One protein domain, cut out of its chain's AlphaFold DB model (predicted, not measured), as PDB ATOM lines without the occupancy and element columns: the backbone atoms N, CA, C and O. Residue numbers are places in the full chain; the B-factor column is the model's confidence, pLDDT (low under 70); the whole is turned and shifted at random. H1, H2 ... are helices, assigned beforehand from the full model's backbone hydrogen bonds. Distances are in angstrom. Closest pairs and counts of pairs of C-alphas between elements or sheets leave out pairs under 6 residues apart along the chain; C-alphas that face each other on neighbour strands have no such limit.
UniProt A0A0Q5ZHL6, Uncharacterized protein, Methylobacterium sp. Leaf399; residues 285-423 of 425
ATOM      1  N   PHE A 285     338.772 306.299 462.615       66.25
ATOM      2  CA  PHE A 285     337.879 307.255 461.955       66.25
ATOM      3  C   PHE A 285     338.657 308.335 461.181       66.25
ATOM      4  O   PHE A 285     338.168 308.879 460.196       66.25
ATOM      5  N   TRP A 286     339.892 308.631 461.603       65.19
ATOM      6  CA  TRP A 286     340.683 309.765 461.104       65.19
ATOM      7  C   TRP A 286     341.838 309.385 460.186       65.19
ATOM      8  O   TRP A 286     342.510 310.269 459.646       65.19
ATOM      9  N   GLN A 287     342.102 308.090 460.000       67.81
ATOM     10  CA  GLN A 287     343.058 307.648 458.991       67.81
ATOM     11  C   GLN A 287     342.583 308.158 457.629       67.81
ATOM     12  O   GLN A 287     341.460 307.874 457.207       67.81
ATOM     13  N   ARG A 288     343.414 308.998 456.992       53.72
ATOM     14  CA  ARG A 288     343.003 309.780 455.828       53.72
ATOM     15  C   ARG A 288     342.440 308.878 454.723       53.72
ATOM     16  O   ARG A 288     342.889 307.746 454.535       53.72
ATOM     17  N   PRO A 289     341.453 309.375 453.962       49.84
ATOM     18  CA  PRO A 289     340.708 308.562 453.019       49.84
ATOM     19  C   PRO A 289     341.486 308.252 451.745       49.84
ATOM     20  O   PRO A 289     340.868 307.768 450.808       49.84
ATOM     21  N   ASP A 290     342.796 308.491 451.638       52.94
ATOM     22  CA  ASP A 290     343.566 308.131 450.440       52.94
ATOM     23  C   ASP A 290     343.462 306.628 450.102       52.94
ATOM     24  O   ASP A 290     343.624 306.250 448.943       52.94
ATOM     25  N   GLN A 291     343.043 305.791 451.061       46.72
ATOM     26  CA  GLN A 291     342.662 304.387 450.845       46.72
ATOM     27  C   GLN A 291     341.161 304.128 450.560       46.72
ATOM     28  O   GLN A 291     340.798 303.008 450.208       46.72
ATOM     29  N   ARG A 292     340.278 305.127 450.700       50.84
ATOM     30  CA  ARG A 292     338.809 305.031 450.537       50.84
ATOM     31  C   ARG A 292     338.197 306.021 449.532       50.84
ATOM     32  O   ARG A 292     336.986 305.965 449.309       50.84
ATOM     33  N   VAL A 293     338.980 306.908 448.903       45.84
ATOM     34  CA  VAL A 293     338.486 307.822 447.853       45.84
ATOM     35  C   VAL A 293     337.845 306.996 446.733       45.84
ATOM     36  O   VAL A 293     338.523 306.248 446.033       45.84
ATOM     37  N   GLY A 294     336.525 307.124 446.578       52.88
ATOM     38  CA  GLY A 294     335.737 306.409 445.569       52.88
ATOM     39  C   GLY A 294     334.791 305.334 446.109       52.88
ATOM     40  O   GLY A 294     334.020 304.792 445.322       52.88
ATOM     41  N   GLN A 295     334.789 305.034 447.416       54.53
ATOM     42  CA  GLN A 295     333.735 304.210 448.017       54.53
ATOM     43  C   GLN A 295     332.544 305.088 448.450       54.53
ATOM     44  O   GLN A 295     332.706 305.942 449.328       54.53
ATOM     45  N   PRO A 296     331.345 304.901 447.863       54.03
ATOM     46  CA  PRO A 296     330.138 305.598 448.296       54.03
ATOM     47  C   PRO A 296     329.859 305.292 449.773       54.03
ATOM     48  O   PRO A 296     329.757 304.127 450.147       54.03
ATOM     49  N   GLY A 297     329.742 306.332 450.604       61.56
ATOM     50  CA  GLY A 297     329.358 306.201 452.016       61.56
ATOM     51  C   GLY A 297     330.340 306.770 453.043       61.56
ATOM     52  O   GLY A 297     329.961 306.859 454.201       61.56
ATOM     53  N   TYR A 298     331.542 307.209 452.652       68.31
ATOM     54  CA  TYR A 298     332.568 307.715 453.592       68.31
ATOM     55  C   TYR A 298     332.810 309.234 453.533       68.31
ATOM     56  O   TYR A 298     333.742 309.757 454.143       68.31
ATOM     57  N   TRP A 299     331.973 309.968 452.798       67.56
ATOM     58  CA  TRP A 299     332.135 311.411 452.592       67.56
ATOM     59  C   TRP A 299     332.052 312.217 453.894       67.56
ATOM     60  O   TRP A 299     332.765 313.205 454.051       67.56
ATOM     61  N   HIS A 300     331.237 311.776 454.853       69.62
ATOM     62  CA  HIS A 300     331.090 312.447 456.142       69.62
ATOM     63  C   HIS A 300     332.311 312.269 457.054       69.62
ATOM     64  O   HIS A 300     332.673 313.221 457.736       69.62
ATOM     65  N   GLU A 301     332.980 311.108 457.039       70.06
ATOM     66  CA  GLU A 301     334.212 310.887 457.818       70.06
ATOM     67  C   GLU A 301     335.322 311.824 457.319       70.06
ATOM     68  O   GLU A 301     335.963 312.527 458.099       70.06
ATOM     69  N   ALA A 302     335.471 311.924 455.994       72.56
ATOM     70  CA  ALA A 302     336.432 312.818 455.353       72.56
ATOM     71  C   ALA A 302     336.114 314.307 455.580       72.56
ATOM     72  O   ALA A 302     337.015 315.100 455.851       72.56
ATOM     73  N   ALA A 303     334.838 314.696 455.485       71.69
ATOM     74  CA  ALA A 303     334.415 316.069 455.757       71.69
ATOM     75  C   ALA A 303     334.649 316.438 457.227       71.69
ATOM     76  O   ALA A 303     335.088 317.546 457.523       71.69
ATOM     77  N   PHE A 304     334.409 315.504 458.145       75.88
ATOM     78  CA  PHE A 304     334.655 315.707 459.564       75.88
ATOM     79  C   PHE A 304     336.150 315.818 459.888       75.88
ATOM     80  O   PHE A 304     336.528 316.697 460.657       75.88
ATOM     81  N   ALA A 305     337.001 315.011 459.240       77.62
ATOM     82  CA  ALA A 305     338.461 315.159 459.259       77.62
ATOM     83  C   ALA A 305     338.908 316.570 458.865       77.62
ATOM     84  O   ALA A 305     339.687 317.190 459.588       77.62
ATOM     85  N   GLU A 306     338.377 317.114 457.767       81.50
ATOM     86  CA  GLU A 306     338.719 318.477 457.357       81.50
ATOM     87  C   GLU A 306     338.190 319.531 458.336       81.50
ATOM     88  O   GLU A 306     338.936 320.440 458.690       81.50
ATOM     89  N   ILE A 307     336.952 319.396 458.826       77.38
ATOM     90  CA  ILE A 307     336.371 320.317 459.817       77.38
ATOM     91  C   ILE A 307     337.232 320.346 461.081       77.38
ATOM     92  O   ILE A 307     337.537 321.418 461.601       77.38
ATOM     93  N   ALA A 308     337.651 319.177 461.557       78.88
ATOM     94  CA  ALA A 308     338.517 319.035 462.714       78.88
ATOM     95  C   ALA A 308     339.880 319.708 462.518       78.88
ATOM     96  O   ALA A 308     340.308 320.495 463.364       78.88
ATOM     97  N   ASP A 309     340.540 319.435 461.390       78.44
ATOM     98  CA  ASP A 309     341.817 320.058 461.029       78.44
ATOM     99  C   ASP A 309     341.667 321.584 460.872       78.44
ATOM    100  O   ASP A 309     342.530 322.350 461.302       78.44
ATOM    101  N   GLY A 310     340.543 322.044 460.316       75.69
ATOM    102  CA  GLY A 310     340.204 323.458 460.183       75.69
ATOM    103  C   GLY A 310     340.017 324.150 461.534       75.69
ATOM    104  O   GLY A 310     340.538 325.248 461.735       75.69
ATOM    105  N   VAL A 311     339.317 323.513 462.477       77.25
ATOM    106  CA  VAL A 311     339.122 324.035 463.840       77.25
ATOM    107  C   VAL A 311     340.470 324.175 464.553       77.25
ATOM    108  O   VAL A 311     340.773 325.242 465.088       77.25
ATOM    109  N   GLU A 312     341.321 323.147 464.496       77.56
ATOM    110  CA  GLU A 312     342.673 323.195 465.070       77.56
ATOM    111  C   GLU A 312     343.543 324.282 464.422       77.56
ATOM    112  O   GLU A 312     344.228 325.031 465.124       77.56
ATOM    113  N   TYR A 313     343.490 324.422 463.093       76.12
ATOM    114  CA  TYR A 313     344.227 325.457 462.366       76.12
ATOM    115  C   TYR A 313     343.781 326.874 462.754       76.12
ATOM    116  O   TYR A 313     344.624 327.753 462.972       76.12
ATOM    117  N   LEU A 314     342.472 327.120 462.875       73.00
ATOM    118  CA  LEU A 314     341.957 328.430 463.283       73.00
ATOM    119  C   LEU A 314     342.390 328.804 464.702       73.00
ATOM    120  O   LEU A 314     342.695 329.976 464.944       73.00
ATOM    121  N   LEU A 315     342.467 327.828 465.609       70.19
ATOM    122  CA  LEU A 315     343.015 328.046 466.945       70.19
ATOM    123  C   LEU A 315     344.507 328.359 466.906       70.19
ATOM    124  O   LEU A 315     344.939 329.365 467.468       70.19
ATOM    125  N   ALA A 316     345.289 327.544 466.194       70.81
ATOM    126  CA  ALA A 316     346.736 327.716 466.099       70.81
ATOM    127  C   ALA A 316     347.133 329.075 465.494       70.81
ATOM    128  O   ALA A 316     348.165 329.643 465.849       70.81
ATOM    129  N   THR A 317     346.312 329.611 464.591       75.38
ATOM    130  CA  THR A 317     346.578 330.877 463.892       75.38
ATOM    131  C   THR A 317     345.890 332.094 464.513       75.38
ATOM    132  O   THR A 317     346.128 333.219 464.069       75.38
ATOM    133  N   GLY A 318     345.028 331.906 465.520       71.31
ATOM    134  CA  GLY A 318     344.219 332.981 466.103       71.31
ATOM    135  C   GLY A 318     343.231 333.618 465.113       71.31
ATOM    136  O   GLY A 318     342.761 334.736 465.340       71.31
ATOM    137  N   GLN A 319     342.919 332.937 464.003       69.44
ATOM    138  CA  GLN A 319     342.026 333.423 462.944       69.44
ATOM    139  C   GLN A 319     340.541 333.138 463.211       69.44
ATOM    140  O   GLN A 319     339.705 333.386 462.347       69.44
ATOM    141  N   ALA A 320     340.189 332.695 464.421       63.47
ATOM    142  CA  ALA A 320     338.808 332.444 464.836       63.47
ATOM    143  C   ALA A 320     337.904 333.696 464.843       63.47
ATOM    144  O   ALA A 320     336.696 333.579 465.028       63.47
ATOM    145  N   ARG A 321     338.449 334.904 464.627       60.81
ATOM    146  CA  ARG A 321     337.635 336.123 464.602       60.81
ATOM    147  C   ARG A 321     336.642 336.099 463.432       60.81
ATOM    148  O   ARG A 321     337.070 335.927 462.285       60.81
ATOM    149  N   PRO A 322     335.349 336.374 463.675       56.25
ATOM    150  CA  PRO A 322     334.365 336.481 462.611       56.25
ATOM    151  C   PRO A 322     334.720 337.675 461.718       56.25
ATOM    152  O   PRO A 322     334.536 338.839 462.078       56.25
ATOM    153  N   ARG A 323     335.261 337.400 460.527       52.94
ATOM    154  CA  ARG A 323     335.336 338.398 459.457       52.94
ATOM    155  C   ARG A 323     333.922 338.588 458.900       52.94
ATOM    156  O   ARG A 323     333.362 337.684 458.289       52.94
ATOM    157  N   THR A 324     333.351 339.769 459.114       56.22
ATOM    158  CA  THR A 324     332.141 340.271 458.436       56.22
ATOM    159  C   THR A 324     332.365 340.324 456.910       56.22
ATOM    160  O   THR A 324     333.500 340.462 456.465       56.22
ATOM    161  N   ALA A 325     331.395 340.249 455.989       64.06
ATOM    162  CA  ALA A 325     329.955 339.947 456.009       64.06
ATOM    163  C   ALA A 325     329.543 339.172 454.726       64.06
ATOM    164  O   ALA A 325     328.370 339.113 454.361       64.06
ATOM    165  N   THR A 326     330.505 338.612 453.985       85.62
ATOM    166  CA  THR A 326     330.238 337.925 452.714       85.62
ATOM    167  C   THR A 326     330.704 336.480 452.828       85.62
ATOM    168  O   THR A 326     331.906 336.264 452.983       85.62
ATOM    169  N   PRO A 327     329.790 335.494 452.754       90.62
ATOM    170  CA  PRO A 327     330.173 334.088 452.743       90.62
ATOM    171  C   PRO A 327     331.171 333.828 451.615       90.62
ATOM    172  O   PRO A 327     331.004 334.378 450.519       90.62
ATOM    173  N   SER A 328     332.187 333.004 451.865       92.50
ATOM    174  CA  SER A 328     333.135 332.598 450.827       92.50
ATOM    175  C   SER A 328     332.419 331.860 449.689       92.50
ATOM    176  O   SER A 328     331.245 331.493 449.788       92.50
ATOM    177  N   ASP A 329     333.129 331.628 448.588       95.62
ATOM    178  CA  ASP A 329     332.584 330.804 447.514       95.62
ATOM    179  C   ASP A 329     332.266 329.374 447.962       95.62
ATOM    180  O   ASP A 329     331.192 328.860 447.650       95.62
ATOM    181  N   LEU A 330     333.149 328.783 448.767       95.50
ATOM    182  CA  LEU A 330     332.968 327.446 449.315       95.50
ATOM    183  C   LEU A 330     331.755 327.383 450.247       95.50
ATOM    184  O   LEU A 330     330.891 326.524 450.079       95.50
ATOM    185  N   ALA A 331     331.617 328.352 451.154       94.94
ATOM    186  CA  ALA A 331     330.471 328.431 452.053       94.94
ATOM    187  C   ALA A 331     329.143 328.566 451.285       94.94
ATOM    188  O   ALA A 331     328.159 327.898 451.611       94.94
ATOM    189  N   ARG A 332     329.104 329.384 450.219       96.38
ATOM    190  CA  ARG A 332     327.920 329.490 449.346       96.38
ATOM    191  C   ARG A 332     327.616 328.178 448.631       96.38
ATOM    192  O   ARG A 332     326.441 327.830 448.525       96.38
ATOM    193  N   ALA A 333     328.639 327.469 448.155       97.06
ATOM    194  CA  ALA A 333     328.476 326.173 447.506       97.06
ATOM    195  C   ALA A 333     327.870 325.144 448.475       97.06
ATOM    196  O   ALA A 333     326.871 324.514 448.131       97.06
ATOM    197  N   CYS A 334     328.386 325.045 449.705       96.25
ATOM    198  CA  CYS A 334     327.843 324.160 450.741       96.25
ATOM    199  C   CYS A 334     326.365 324.461 451.044       96.25
ATOM    200  O   CYS A 334     325.525 323.563 451.006       96.25
ATOM    201  N   VAL A 335     326.010 325.733 451.259       96.12
ATOM    202  CA  VAL A 335     324.612 326.139 451.499       96.12
ATOM    203  C   VAL A 335     323.719 325.847 450.288       96.12
ATOM    204  O   VAL A 335     322.567 325.432 450.449       96.12
ATOM    205  N   TRP A 336     324.226 326.053 449.068       97.56
ATOM    206  CA  TRP A 336     323.517 325.689 447.843       97.56
ATOM    207  C   TRP A 336     323.247 324.181 447.779       97.56
ATOM    208  O   TRP A 336     322.111 323.797 447.504       97.56
ATOM    209  N   ALA A 337     324.232 323.340 448.102       96.69
ATOM    210  CA  ALA A 337     324.106 321.884 448.065       96.69
ATOM    211  C   ALA A 337     323.044 321.365 449.048       96.69
ATOM    212  O   ALA A 337     322.193 320.569 448.651       96.69
ATOM    213  N   ILE A 338     323.006 321.892 450.280       95.81
ATOM    214  CA  ILE A 338     321.964 321.570 451.276       95.81
ATOM    215  C   ILE A 338     320.569 321.893 450.720       95.81
ATOM    216  O   ILE A 338     319.656 321.063 450.744       95.81
ATOM    217  N   ARG A 339     320.393 323.106 450.175       96.50
ATOM    218  CA  ARG A 339     319.111 323.537 449.592       96.50
ATOM    219  C   ARG A 339     318.726 322.680 448.391       96.50
ATOM    220  O   ARG A 339     317.560 322.305 448.269       96.50
ATOM    221  N   ARG A 340     319.692 322.358 447.525       95.56
ATOM    222  CA  ARG A 340     319.461 321.556 446.325       95.56
ATOM    223  C   ARG A 340     319.063 320.130 446.682       95.56
ATOM    224  O   ARG A 340     318.109 319.632 446.102       95.56
ATOM    225  N   ARG A 341     319.696 319.501 447.676       93.94
ATOM    226  CA  ARG A 341     319.303 318.164 448.150       93.94
ATOM    227  C   ARG A 341     317.892 318.144 448.741       93.94
ATOM    228  O   ARG A 341     317.111 317.256 448.413       93.94
ATOM    229  N   ALA A 342     317.517 319.152 449.529       92.12
ATOM    230  CA  ALA A 342     316.142 319.277 450.023       92.12
ATOM    231  C   ALA A 342     315.110 319.441 448.886       92.12
ATOM    232  O   ALA A 342     313.984 318.952 448.990       92.12
ATOM    233  N   GLU A 343     315.482 320.123 447.800       92.38
ATOM    234  CA  GLU A 343     314.656 320.236 446.595       92.38
ATOM    235  C   GLU A 343     314.561 318.907 445.835       92.38
ATOM    236  O   GLU A 343     313.448 318.505 445.498       92.38
ATOM    237  N   ILE A 344     315.690 318.213 445.631       91.44
ATOM    238  CA  ILE A 344     315.748 316.874 445.021       91.44
ATOM    239  C   ILE A 344     314.791 315.938 445.764       91.44
ATOM    240  O   ILE A 344     313.862 315.430 445.148       91.44
ATOM    241  N   ASN A 345     314.922 315.810 447.090       89.00
ATOM    242  CA  ASN A 345     314.081 314.928 447.913       89.00
ATOM    243  C   ASN A 345     312.579 315.253 447.814       89.00
ATOM    244  O   ASN A 345     311.727 314.373 447.942       89.00
ATOM    245  N   ARG A 346     312.234 316.527 447.590       90.19
ATOM    246  CA  ARG A 346     310.844 316.964 447.424       90.19
ATOM    247  C   ARG A 346     310.303 316.674 446.026       90.19
ATOM    248  O   ARG A 346     309.123 316.376 445.901       90.19
ATOM    249  N   GLN A 347     311.123 316.820 444.987       89.69
ATOM    250  CA  GLN A 347     310.691 316.692 443.591       89.69
ATOM    251  C   GLN A 347     310.799 315.258 443.063       89.69
ATOM    252  O   GLN A 347     309.967 314.853 442.255       89.69
ATOM    253  N   CYS A 348     311.767 314.468 443.538       85.38
ATOM    254  CA  CYS A 348     311.971 313.090 443.089       85.38
ATOM    255  C   CYS A 348     310.822 312.158 443.501       85.38
ATOM    256  O   CYS A 348     310.551 311.178 442.817       85.38
ATOM    257  N   SER A 349     310.100 312.478 444.581       73.75
ATOM    258  CA  SER A 349     308.920 311.723 445.023       73.75
ATOM    259  C   SER A 349     307.670 311.970 444.167       73.75
ATOM    260  O   SER A 349     306.680 311.265 444.329       73.75
ATOM    261  N   ALA A 350     307.702 312.943 443.248       69.88
ATOM    262  CA  ALA A 350     306.542 313.389 442.476       69.88
ATOM    263  C   ALA A 350     306.444 312.786 441.055       69.88
ATOM    264  O   ALA A 350     305.798 313.386 440.200       69.88
ATOM    265  N   GLU A 351     307.105 311.653 440.777       72.56
ATOM    266  CA  GLU A 351     307.131 310.937 439.473       72.56
ATOM    267  C   GLU A 351     307.657 311.745 438.260       72.56
ATOM    268  O   GLU A 351     307.732 311.233 437.146       72.56
ATOM    269  N   GLY A 352     308.047 313.011 438.446       82.25
ATOM    270  CA  GLY A 352     308.398 313.920 437.350       82.25
ATOM    271  C   GLY A 352     309.862 313.896 436.909       82.25
ATOM    272  O   GLY A 352     310.212 314.605 435.965       82.25
ATOM    273  N   TRP A 353     310.735 313.160 437.597       91.81
ATOM    274  CA  TRP A 353     312.164 313.080 437.278       91.81
ATOM    275  C   TRP A 353     312.499 311.692 436.738       91.81
ATOM    276  O   TRP A 353     312.115 310.693 437.340       91.81
ATOM    277  N   CYS A 354     313.230 311.632 435.623       92.38
ATOM    278  CA  CYS A 354     313.854 310.385 435.185       92.38
ATOM    279  C   CYS A 354     315.132 310.115 435.994       92.38
ATOM    280  O   CYS A 354     315.732 311.053 436.533       92.38
ATOM    281  N   ASP A 355     315.568 308.857 436.036       90.56
ATOM    282  CA  ASP A 355     316.762 308.437 436.778       90.56
ATOM    283  C   ASP A 355     318.001 309.236 436.339       90.56
ATOM    284  O   ASP A 355     318.718 309.778 437.175       90.56
ATOM    285  N   GLU A 356     318.187 309.479 435.034       92.81
ATOM    286  CA  GLU A 356     319.328 310.263 434.535       92.81
ATOM    287  C   GLU A 356     319.275 311.743 434.942       92.81
ATOM    288  O   GLU A 356     320.292 312.444 434.932       92.81
ATOM    289  N   GLN A 357     318.089 312.286 435.218       93.75
ATOM    290  CA  GLN A 357     317.961 313.631 435.769       93.75
ATOM    291  C   GLN A 357     318.289 313.629 437.261       93.75
ATOM    292  O   GLN A 357     319.023 314.513 437.698       93.75
ATOM    293  N   LEU A 358     317.788 312.646 438.011       91.75
ATOM    294  CA  LEU A 358     318.101 312.485 439.427       91.75
ATOM    295  C   LEU A 358     319.610 312.328 439.637       91.75
ATOM    296  O   LEU A 358     320.192 313.103 440.392       91.75
ATOM    297  N   ASP A 359     320.250 311.431 438.890       91.31
ATOM    298  CA  ASP A 359     321.690 311.180 438.961       91.31
ATOM    299  C   ASP A 359     322.503 312.440 438.654       91.31
ATOM    300  O   ASP A 359     323.412 312.797 439.400       91.31
ATOM    301  N   ARG A 360     322.148 313.179 437.592       94.12
ATOM    302  CA  ARG A 360     322.832 314.439 437.250       94.12
ATOM    303  C   ARG A 360     322.701 315.502 438.335       94.12
ATOM    304  O   ARG A 360     323.614 316.307 438.496       94.12
ATOM    305  N   GLU A 361     321.571 315.569 439.031       94.88
ATOM    306  CA  GLU A 361     321.369 316.540 440.108       94.88
ATOM    307  C   GLU A 361     322.049 316.114 441.412       94.88
ATOM    308  O   GLU A 361     322.650 316.960 442.076       94.88
ATOM    309  N   CYS A 362     322.030 314.820 441.737       92.06
ATOM    310  CA  CYS A 362     322.802 314.248 442.838       92.06
ATOM    311  C   CYS A 362     324.304 314.466 442.632       92.06
ATOM    312  O   CYS A 362     324.961 314.971 443.538       92.06
ATOM    313  N   GLN A 363     324.818 314.236 441.418       93.75
ATOM    314  CA  GLN A 363     326.230 314.453 441.096       93.75
ATOM    315  C   GLN A 363     326.679 315.889 441.387       93.75
ATOM    316  O   GLN A 363     327.754 316.091 441.934       93.75
ATOM    317  N   LYS A 364     325.855 316.906 441.099       94.94
ATOM    318  CA  LYS A 364     326.222 318.300 441.412       94.94
ATOM    319  C   LYS A 364     326.336 318.555 442.918       94.94
ATOM    320  O   LYS A 364     327.131 319.393 443.333       94.94
ATOM    321  N   VAL A 365     325.515 317.889 443.732       94.00
ATOM    322  CA  VAL A 365     325.613 317.951 445.200       94.00
ATOM    323  C   VAL A 365     326.883 317.231 445.663       94.00
ATOM    324  O   VAL A 365     327.623 317.776 446.481       94.00
ATOM    325  N   ASP A 366     327.173 316.064 445.090       91.12
ATOM    326  CA  ASP A 366     328.357 315.262 445.413       91.12
ATOM    327  C   ASP A 366     329.668 315.959 444.993       91.12
ATOM    328  O   ASP A 366     330.674 315.891 445.704       91.12
ATOM    329  N   ASP A 367     329.654 316.720 443.895       92.75
ATOM    330  CA  ASP A 367     330.770 317.571 443.469       92.75
ATOM    331  C   ASP A 367     331.076 318.646 444.525       92.75
ATOM    332  O   ASP A 367     332.240 318.927 444.818       92.75
ATOM    333  N   VAL A 368     330.045 319.224 445.153       95.75
ATOM    334  CA  VAL A 368     330.228 320.182 446.255       95.75
ATOM    335  C   VAL A 368     330.766 319.497 447.508       95.75
ATOM    336  O   VAL A 368     331.616 320.080 448.176       95.75
ATOM    337  N   PHE A 369     330.341 318.270 447.820       91.19
ATOM    338  CA  PHE A 369     330.936 317.481 448.907       91.19
ATOM    339  C   PHE A 369     332.421 317.221 448.672       91.19
ATOM    340  O   PHE A 369     333.248 317.475 449.547       91.19
ATOM    341  N   THR A 370     332.760 316.771 447.466       88.69
ATOM    342  CA  THR A 370     334.146 316.535 447.050       88.69
ATOM    343  C   THR A 370     334.972 317.805 447.224       88.69
ATOM    344  O   THR A 370     336.048 317.782 447.823       88.69
ATOM    345  N   ARG A 371     334.429 318.939 446.776       94.06
ATOM    346  CA  ARG A 371     335.053 320.250 446.913       94.06
ATOM    347  C   ARG A 371     335.213 320.677 448.378       94.06
ATOM    348  O   ARG A 371     336.281 321.143 448.754       94.06
ATOM    349  N   ALA A 372     334.198 320.469 449.218       91.19
ATOM    350  CA  ALA A 372     334.239 320.752 450.654       91.19
ATOM    351  C   ALA A 372     335.317 319.947 451.394       91.19
ATOM    352  O   ALA A 372     335.915 320.461 452.332       91.19
ATOM    353  N   ILE A 373     335.595 318.721 450.961       85.69
ATOM    354  CA  ILE A 373     336.654 317.882 451.538       85.69
ATOM    355  C   ILE A 373     338.042 318.322 451.054       85.69
ATOM    356  O   ILE A 373     339.000 318.299 451.821       85.69
ATOM    357  N   GLN A 374     338.167 318.698 449.779       86.25
ATOM    358  CA  GLN A 374     339.461 318.986 449.153       86.25
ATOM    359  C   GLN A 374     339.962 320.416 449.387       86.25
ATOM    360  O   GLN A 374     341.169 320.632 449.490       86.25
ATOM    361  N   GLU A 375     339.066 321.402 449.429       90.31
ATOM    362  CA  GLU A 375     339.441 322.804 449.607       90.31
ATOM    363  C   GLU A 375     339.595 323.131 451.095       90.31
ATOM    364  O   GLU A 375     338.619 323.001 451.831       90.31
ATOM    365  N   PRO A 376     340.761 323.601 451.569       88.12
ATOM    366  CA  PRO A 376     340.935 323.965 452.970       88.12
ATOM    367  C   PRO A 376     340.072 325.177 453.336       88.12
ATOM    368  O   PRO A 376     340.029 326.174 452.605       88.12
ATOM    369  N   SER A 377     339.421 325.102 454.496       88.06
ATOM    370  CA  SER A 377     338.609 326.190 455.048       88.06
ATOM    371  C   SER A 377     339.427 327.477 455.242       88.06
ATOM    372  O   SER A 377     340.477 327.466 455.881       88.06
ATOM    373  N   GLN A 378     338.948 328.612 454.719       87.75
ATOM    374  CA  GLN A 378     339.634 329.914 454.815       87.75
ATOM    375  C   GLN A 378     339.245 330.720 456.065       87.75
ATOM    376  O   GLN A 378     339.782 331.802 456.314       87.75
ATOM    377  N   GLY A 379     338.272 330.233 456.835       86.75
ATOM    378  CA  GLY A 379     337.764 330.899 458.026       86.75
ATOM    379  C   GLY A 379     336.594 330.155 458.654       86.75
ATOM    380  O   GLY A 379     336.107 329.161 458.116       86.75
ATOM    381  N   LEU A 380     336.105 330.679 459.779       85.94
ATOM    382  CA  LEU A 380     335.024 330.063 460.556       85.94
ATOM    383  C   LEU A 380     333.732 329.866 459.739       85.94
ATOM    384  O   LEU A 380     333.057 328.854 459.890       85.94
ATOM    385  N   GLY A 381     333.420 330.788 458.820       90.19
ATOM    386  CA  GLY A 381     332.247 330.666 457.946       90.19
ATOM    387  C   GLY A 381     332.292 329.454 457.008       90.19
ATOM    388  O   GLY A 381     331.247 328.869 456.732       90.19
ATOM    389  N   ASP A 382     333.482 329.046 456.557       91.69
ATOM    390  CA  ASP A 382     333.644 327.846 455.724       91.69
ATOM    391  C   ASP A 382     333.430 326.594 456.564       91.69
ATOM    392  O   ASP A 382     332.665 325.721 456.169       91.69
ATOM    393  N   ILE A 383     334.035 326.553 457.754       88.88
ATOM    394  CA  ILE A 383     333.900 325.443 458.700       88.88
ATOM    395  C   ILE A 383     332.432 325.232 459.085       88.88
ATOM    396  O   ILE A 383     331.938 324.109 459.016       88.88
ATOM    397  N   ILE A 384     331.710 326.307 459.419       91.44
ATOM    398  CA  ILE A 384     330.272 326.256 459.723       91.44
ATOM    399  C   ILE A 384     329.490 325.693 458.531       91.44
ATOM    400  O   ILE A 384     328.672 324.790 458.699       91.44
ATOM    401  N   ALA A 385     329.738 326.199 457.320       93.50
ATOM    402  CA  ALA A 385     329.008 325.765 456.133       93.50
ATOM    403  C   ALA A 385     329.293 324.295 455.776       93.50
ATOM    404  O   ALA A 385     328.373 323.564 455.403       93.50
ATOM    405  N   LYS A 386     330.540 323.838 455.941       93.69
ATOM    406  CA  LYS A 386     330.916 322.426 455.792       93.69
ATOM    407  C   LYS A 386     330.273 321.551 456.857       93.69
ATOM    408  O   LYS A 386     329.758 320.490 456.522       93.69
ATOM    409  N   ALA A 387     330.244 322.001 458.111       91.25
ATOM    410  CA  ALA A 387     329.605 321.268 459.196       91.25
ATOM    411  C   ALA A 387     328.099 321.116 458.971       91.25
ATOM    412  O   ALA A 387     327.567 320.023 459.138       91.25
ATOM    413  N   GLN A 388     327.420 322.168 458.508       94.38
ATOM    414  CA  GLN A 388     326.009 322.101 458.120       94.38
ATOM    415  C   GLN A 388     325.776 321.144 456.945       94.38
ATOM    416  O   GLN A 388     324.797 320.398 456.948       94.38
ATOM    417  N   LEU A 389     326.669 321.151 455.950       93.94
ATOM    418  CA  LEU A 389     326.598 320.246 454.803       93.94
ATOM    419  C   LEU A 389     326.762 318.785 455.252       93.94
ATOM    420  O   LEU A 389     325.912 317.956 454.933       93.94
ATOM    421  N   ALA A 390     327.796 318.494 456.044       90.88
ATOM    422  CA  ALA A 390     328.050 317.169 456.601       90.88
ATOM    423  C   ALA A 390     326.903 316.698 457.507       90.88
ATOM    424  O   ALA A 390     326.447 315.568 457.366       90.88
ATOM    425  N   LEU A 391     326.388 317.568 458.382       92.00
ATOM    426  CA  LEU A 391     325.251 317.270 459.255       92.00
ATOM    427  C   LEU A 391     324.006 316.893 458.446       92.00
ATOM    428  O   LEU A 391     323.353 315.903 458.761       92.00
ATOM    429  N   ASN A 392     323.699 317.653 457.389       92.69
ATOM    430  CA  ASN A 392     322.542 317.385 456.540       92.69
ATOM    431  C   ASN A 392     322.629 316.016 455.854       92.69
ATOM    432  O   ASN A 392     321.653 315.269 455.856       92.69
ATOM    433  N   ASP A 393     323.790 315.674 455.294       89.06
ATOM    434  CA  ASP A 393     324.005 314.365 454.673       89.06
ATOM    435  C   ASP A 393     323.916 313.233 455.695       89.06
ATOM    436  O   ASP A 393     323.215 312.244 455.475       89.06
ATOM    437  N   TYR A 394     324.520 313.425 456.865       87.19
ATOM    438  CA  TYR A 394     324.491 312.442 457.935       87.19
ATOM    439  C   TYR A 394     323.077 312.153 458.448       87.19
ATOM    440  O   TYR A 394     322.691 310.997 458.638       87.19
ATOM    441  N   GLU A 395     322.271 313.195 458.659       87.94
ATOM    442  CA  GLU A 395     320.872 313.054 459.065       87.94
ATOM    443  C   GLU A 395     320.036 312.363 457.976       87.94
ATOM    444  O   GLU A 395     319.181 311.537 458.298       87.94
ATOM    445  N   CYS A 396     320.321 312.606 456.690       84.00
ATOM    446  CA  CYS A 396     319.691 311.865 455.594       84.00
ATOM    447  C   CYS A 396     320.059 310.372 455.605       84.00
ATOM    448  O   CYS A 396     319.174 309.531 455.448       84.00
ATOM    449  N   PHE A 397     321.331 310.025 455.825       79.75
ATOM    450  CA  PHE A 397     321.780 308.628 455.881       79.75
ATOM    451  C   PHE A 397     321.261 307.871 457.109       79.75
ATOM    452  O   PHE A 397     320.998 306.671 457.041       79.75
ATOM    453  N   THR A 398     321.096 308.554 458.239       79.25
ATOM    454  CA  THR A 398     320.710 307.927 459.516       79.25
ATOM    455  C   THR A 398     319.205 307.886 459.759       79.25
ATOM    456  O   THR A 398     318.750 307.177 460.654       79.25
ATOM    457  N   ALA A 399     318.407 308.561 458.928       79.38
ATOM    458  CA  ALA A 399     316.949 308.484 458.970       79.38
ATOM    459  C   ALA A 399     316.381 307.107 458.555       79.38
ATOM    460  O   ALA A 399     315.183 306.867 458.720       79.38
ATOM    461  N   TYR A 400     317.203 306.190 458.027       75.31
ATOM    462  CA  TYR A 400     316.755 304.853 457.637       75.31
ATOM    463  C   TYR A 400     316.407 303.980 458.861       75.31
ATOM    464  O   TYR A 400     317.266 303.746 459.718       75.31
ATOM    465  N   PRO A 401     315.178 303.427 458.944       65.62
ATOM    466  CA  PRO A 401     314.788 302.525 460.025       65.62
ATOM    467  C   PRO A 401     315.724 301.312 460.096       65.62
ATOM    468  O   PRO A 401     315.800 300.525 459.156       65.62
ATOM    469  N   GLY A 402     316.433 301.159 461.216       73.00
ATOM    470  CA  GLY A 402     317.370 300.052 461.453       73.00
ATOM    471  C   GLY A 402     318.852 300.426 461.370       73.00
ATOM    472  O   GLY A 402     319.687 299.639 461.810       73.00
ATOM    473  N   ALA A 403     319.192 301.632 460.904       70.94
ATOM    474  CA  ALA A 403     320.534 302.185 461.054       70.94
ATOM    475  C   ALA A 403     320.723 302.662 462.504       70.94
ATOM    476  O   ALA A 403     320.567 303.838 462.820       70.94
ATOM    477  N   GLY A 404     320.989 301.732 463.425       77.44
ATOM    478  CA  GLY A 404     321.369 302.096 464.786       77.44
ATOM    479  C   GLY A 404     322.571 303.042 464.751       77.44
ATOM    480  O   GLY A 404     323.584 302.737 464.124       77.44
ATOM    481  N   LEU A 405     322.454 304.200 465.400       80.75
ATOM    482  CA  LEU A 405     323.603 305.061 465.658       80.75
ATOM    483  C   LEU A 405     324.436 304.394 466.751       80.75
ATOM    484  O   LEU A 405     323.951 304.284 467.881       80.75
ATOM    485  N   ASP A 406     325.644 303.947 466.420       81.88
ATOM    486  CA  ASP A 406     326.664 303.654 467.427       81.88
ATOM    487  C   ASP A 406     327.131 304.957 468.110       81.88
ATOM    488  O   ASP A 406     326.715 306.063 467.740       81.88
ATOM    489  N   ASP A 407     327.934 304.830 469.163       74.62
ATOM    490  CA  ASP A 407     328.322 305.972 469.990       74.62
ATOM    491  C   ASP A 407     329.217 306.967 469.237       74.62
ATOM    492  O   ASP A 407     328.957 308.172 469.307       74.62
ATOM    493  N   GLY A 408     330.159 306.494 468.413       72.50
ATOM    494  CA  GLY A 408     331.001 307.353 467.574       72.50
ATOM    495  C   GLY A 408     330.170 308.211 466.617       72.50
ATOM    496  O   GLY A 408     330.348 309.427 466.518       72.50
ATOM    497  N   LYS A 409     329.146 307.615 465.996       80.38
ATOM    498  CA  LYS A 409     328.206 308.330 465.123       80.38
ATOM    499  C   LYS A 409     327.404 309.415 465.847       80.38
ATOM    500  O   LYS A 409     327.135 310.470 465.268       80.38
ATOM    501  N   ARG A 410     326.993 309.172 467.097       81.06
ATOM    502  CA  ARG A 410     326.279 310.174 467.918       81.06
ATOM    503  C   ARG A 410     327.193 311.330 468.288       81.06
ATOM    504  O   ARG A 410     326.760 312.479 468.263       81.06
ATOM    505  N   ILE A 411     328.442 311.024 468.611       77.44
ATOM    506  CA  ILE A 411     329.452 312.011 468.968       77.44
ATOM    507  C   ILE A 411     329.735 312.947 467.786       77.44
ATOM    508  O   ILE A 411     329.676 314.165 467.951       77.44
ATOM    509  N   VAL A 412     329.951 312.399 466.584       80.56
ATOM    510  CA  VAL A 412     330.154 313.192 465.357       80.56
ATOM    511  C   VAL A 412     328.982 314.147 465.117       80.56
ATOM    512  O   VAL A 412     329.192 315.339 464.895       80.56
ATOM    513  N   LEU A 413     327.741 313.661 465.241       85.75
ATOM    514  CA  LEU A 413     326.539 314.497 465.133       85.75
ATOM    515  C   LEU A 413     326.509 315.631 466.166       85.75
ATOM    516  O   LEU A 413     326.129 316.751 465.827       85.75
ATOM    517  N   THR A 414     326.897 315.360 467.413       85.88
ATOM    518  CA  THR A 414     326.979 316.379 468.468       85.88
ATOM    519  C   THR A 414     327.992 317.461 468.108       85.88
ATOM    520  O   THR A 414     327.645 318.640 468.128       85.88
ATOM    521  N   VAL A 415     329.203 317.077 467.699       80.50
ATOM    522  CA  VAL A 415     330.259 318.029 467.318       80.50
ATOM    523  C   VAL A 415     329.830 318.862 466.109       80.50
ATOM    524  O   VAL A 415     329.944 320.083 466.144       80.50
ATOM    525  N   LEU A 416     329.266 318.243 465.065       86.94
ATOM    526  CA  LEU A 416     328.773 318.957 463.880       86.94
ATOM    527  C   LEU A 416     327.687 319.987 464.218       86.94
ATOM    528  O   LEU A 416     327.692 321.090 463.669       86.94
ATOM    529  N   ARG A 417     326.768 319.651 465.133       90.31
ATOM    530  CA  ARG A 417     325.725 320.575 465.602       90.31
ATOM    531  C   ARG A 417     326.313 321.750 466.370       90.31
ATOM    532  O   ARG A 417     325.911 322.879 466.113       90.31
ATOM    533  N   GLU A 418     327.272 321.501 467.255       86.44
ATOM    534  CA  GLU A 418     327.951 322.568 467.994       86.44
ATOM    535  C   GLU A 418     328.734 323.488 467.054       86.44
ATOM    536  O   GLU A 418     328.588 324.704 467.143       86.44
ATOM    537  N   VAL A 419     329.468 322.934 466.077       86.44
ATOM    538  CA  VAL A 419     330.155 323.727 465.040       86.44
ATOM    539  C   VAL A 419     329.156 324.603 464.286       86.44
ATOM    540  O   VAL A 419     329.403 325.788 464.086       86.44
ATOM    541  N   ALA A 420     328.021 324.038 463.871       87.00
ATOM    542  CA  ALA A 420     326.998 324.772 463.134       87.00
ATOM    543  C   ALA A 420     326.351 325.894 463.971       87.00
ATOM    544  O   ALA A 420     325.984 326.926 463.410       87.00
ATOM    545  N   GLN A 421     326.238 325.707 465.290       86.50
ATOM    546  CA  GLN A 421     325.684 326.681 466.237       86.50
ATOM    547  C   GLN A 421     326.653 327.815 466.587       86.50
ATOM    548  O   GLN A 421     326.195 328.872 467.016       86.50
ATOM    549  N   LEU A 422     327.961 327.671 466.334       79.88
ATOM    550  CA  LEU A 422     328.924 328.774 466.493       79.88
ATOM    551  C   LEU A 422     328.595 329.997 465.618       79.88
ATOM    552  O   LEU A 422     329.142 331.069 465.842       79.88
ATOM    553  N   ALA A 423     327.713 329.858 464.623       71.75
ATOM    554  CA  ALA A 423     327.195 330.975 463.837       71.75
ATOM    555  C   ALA A 423     326.232 331.897 464.613       71.75
ATOM    556  O   ALA A 423     325.999 333.026 464.183       71.75
TER     557      ALA A 423
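Overview. This is residues 285 to 423 of the 425 residues of an uncharacterized protein of Methylobacterium sp. Leaf399 (UniProt A0A0Q5ZHL6). The longest helix, H2, and H3 form a hairpin that overlaps partly with H1 and H4 in a staggered bundle of four helices, up and down, each running against the one before. H4 is in the middle, and H5 folds back slantwise over it. The printed part has 139 residues with five named helices, H1 to H5, and no named strand: all helix, compact, radius of gyration of the C-alphas 15.6 A, spans 50 by 35 by 28 A.

Arrangement. H2, residues 329 to 350, touches H3, residues 355 to 374, at a shallow tilt of 24 degrees, opposite ways; their closest C-alphas, Ala 337 and Val 365, are 5.1 A apart. With residues 330 to 338 alone H2 touches the hub H4, residues 380 to 398; the closest C-alphas, Ala 331 and Asp 382, are 4.9 A apart. H1, residues 299 to 317, touches H4, closest C-alphas His 300 and Ala 390, 5.6 A. H5, residues 407 to 421, forms a hairpin with H4 at a steep tilt of 40 degrees, closest C-alphas Ile 384 and Ala 420, 5.0 A. Every O i to N i+4 pair is within hydrogen-bond range in H1, H3, H4 and H5; in H2, 16 of 18.

Along the chain. H2 measures 31.7 A, H3 27.9 A, H4 26.4 A, H5 21.2 A and H1 26.7 A. C-alpha 299 is at (332.135, 311.411, 452.592), C-alpha 421 at (325.684, 326.681, 466.237).

Size, cuts and confidence. The printed part has no cut. The link H1 to H2 is long, 11 residues. pLDDT is under 70 at residues 285 to 300, 319 to 325, 350 and 401.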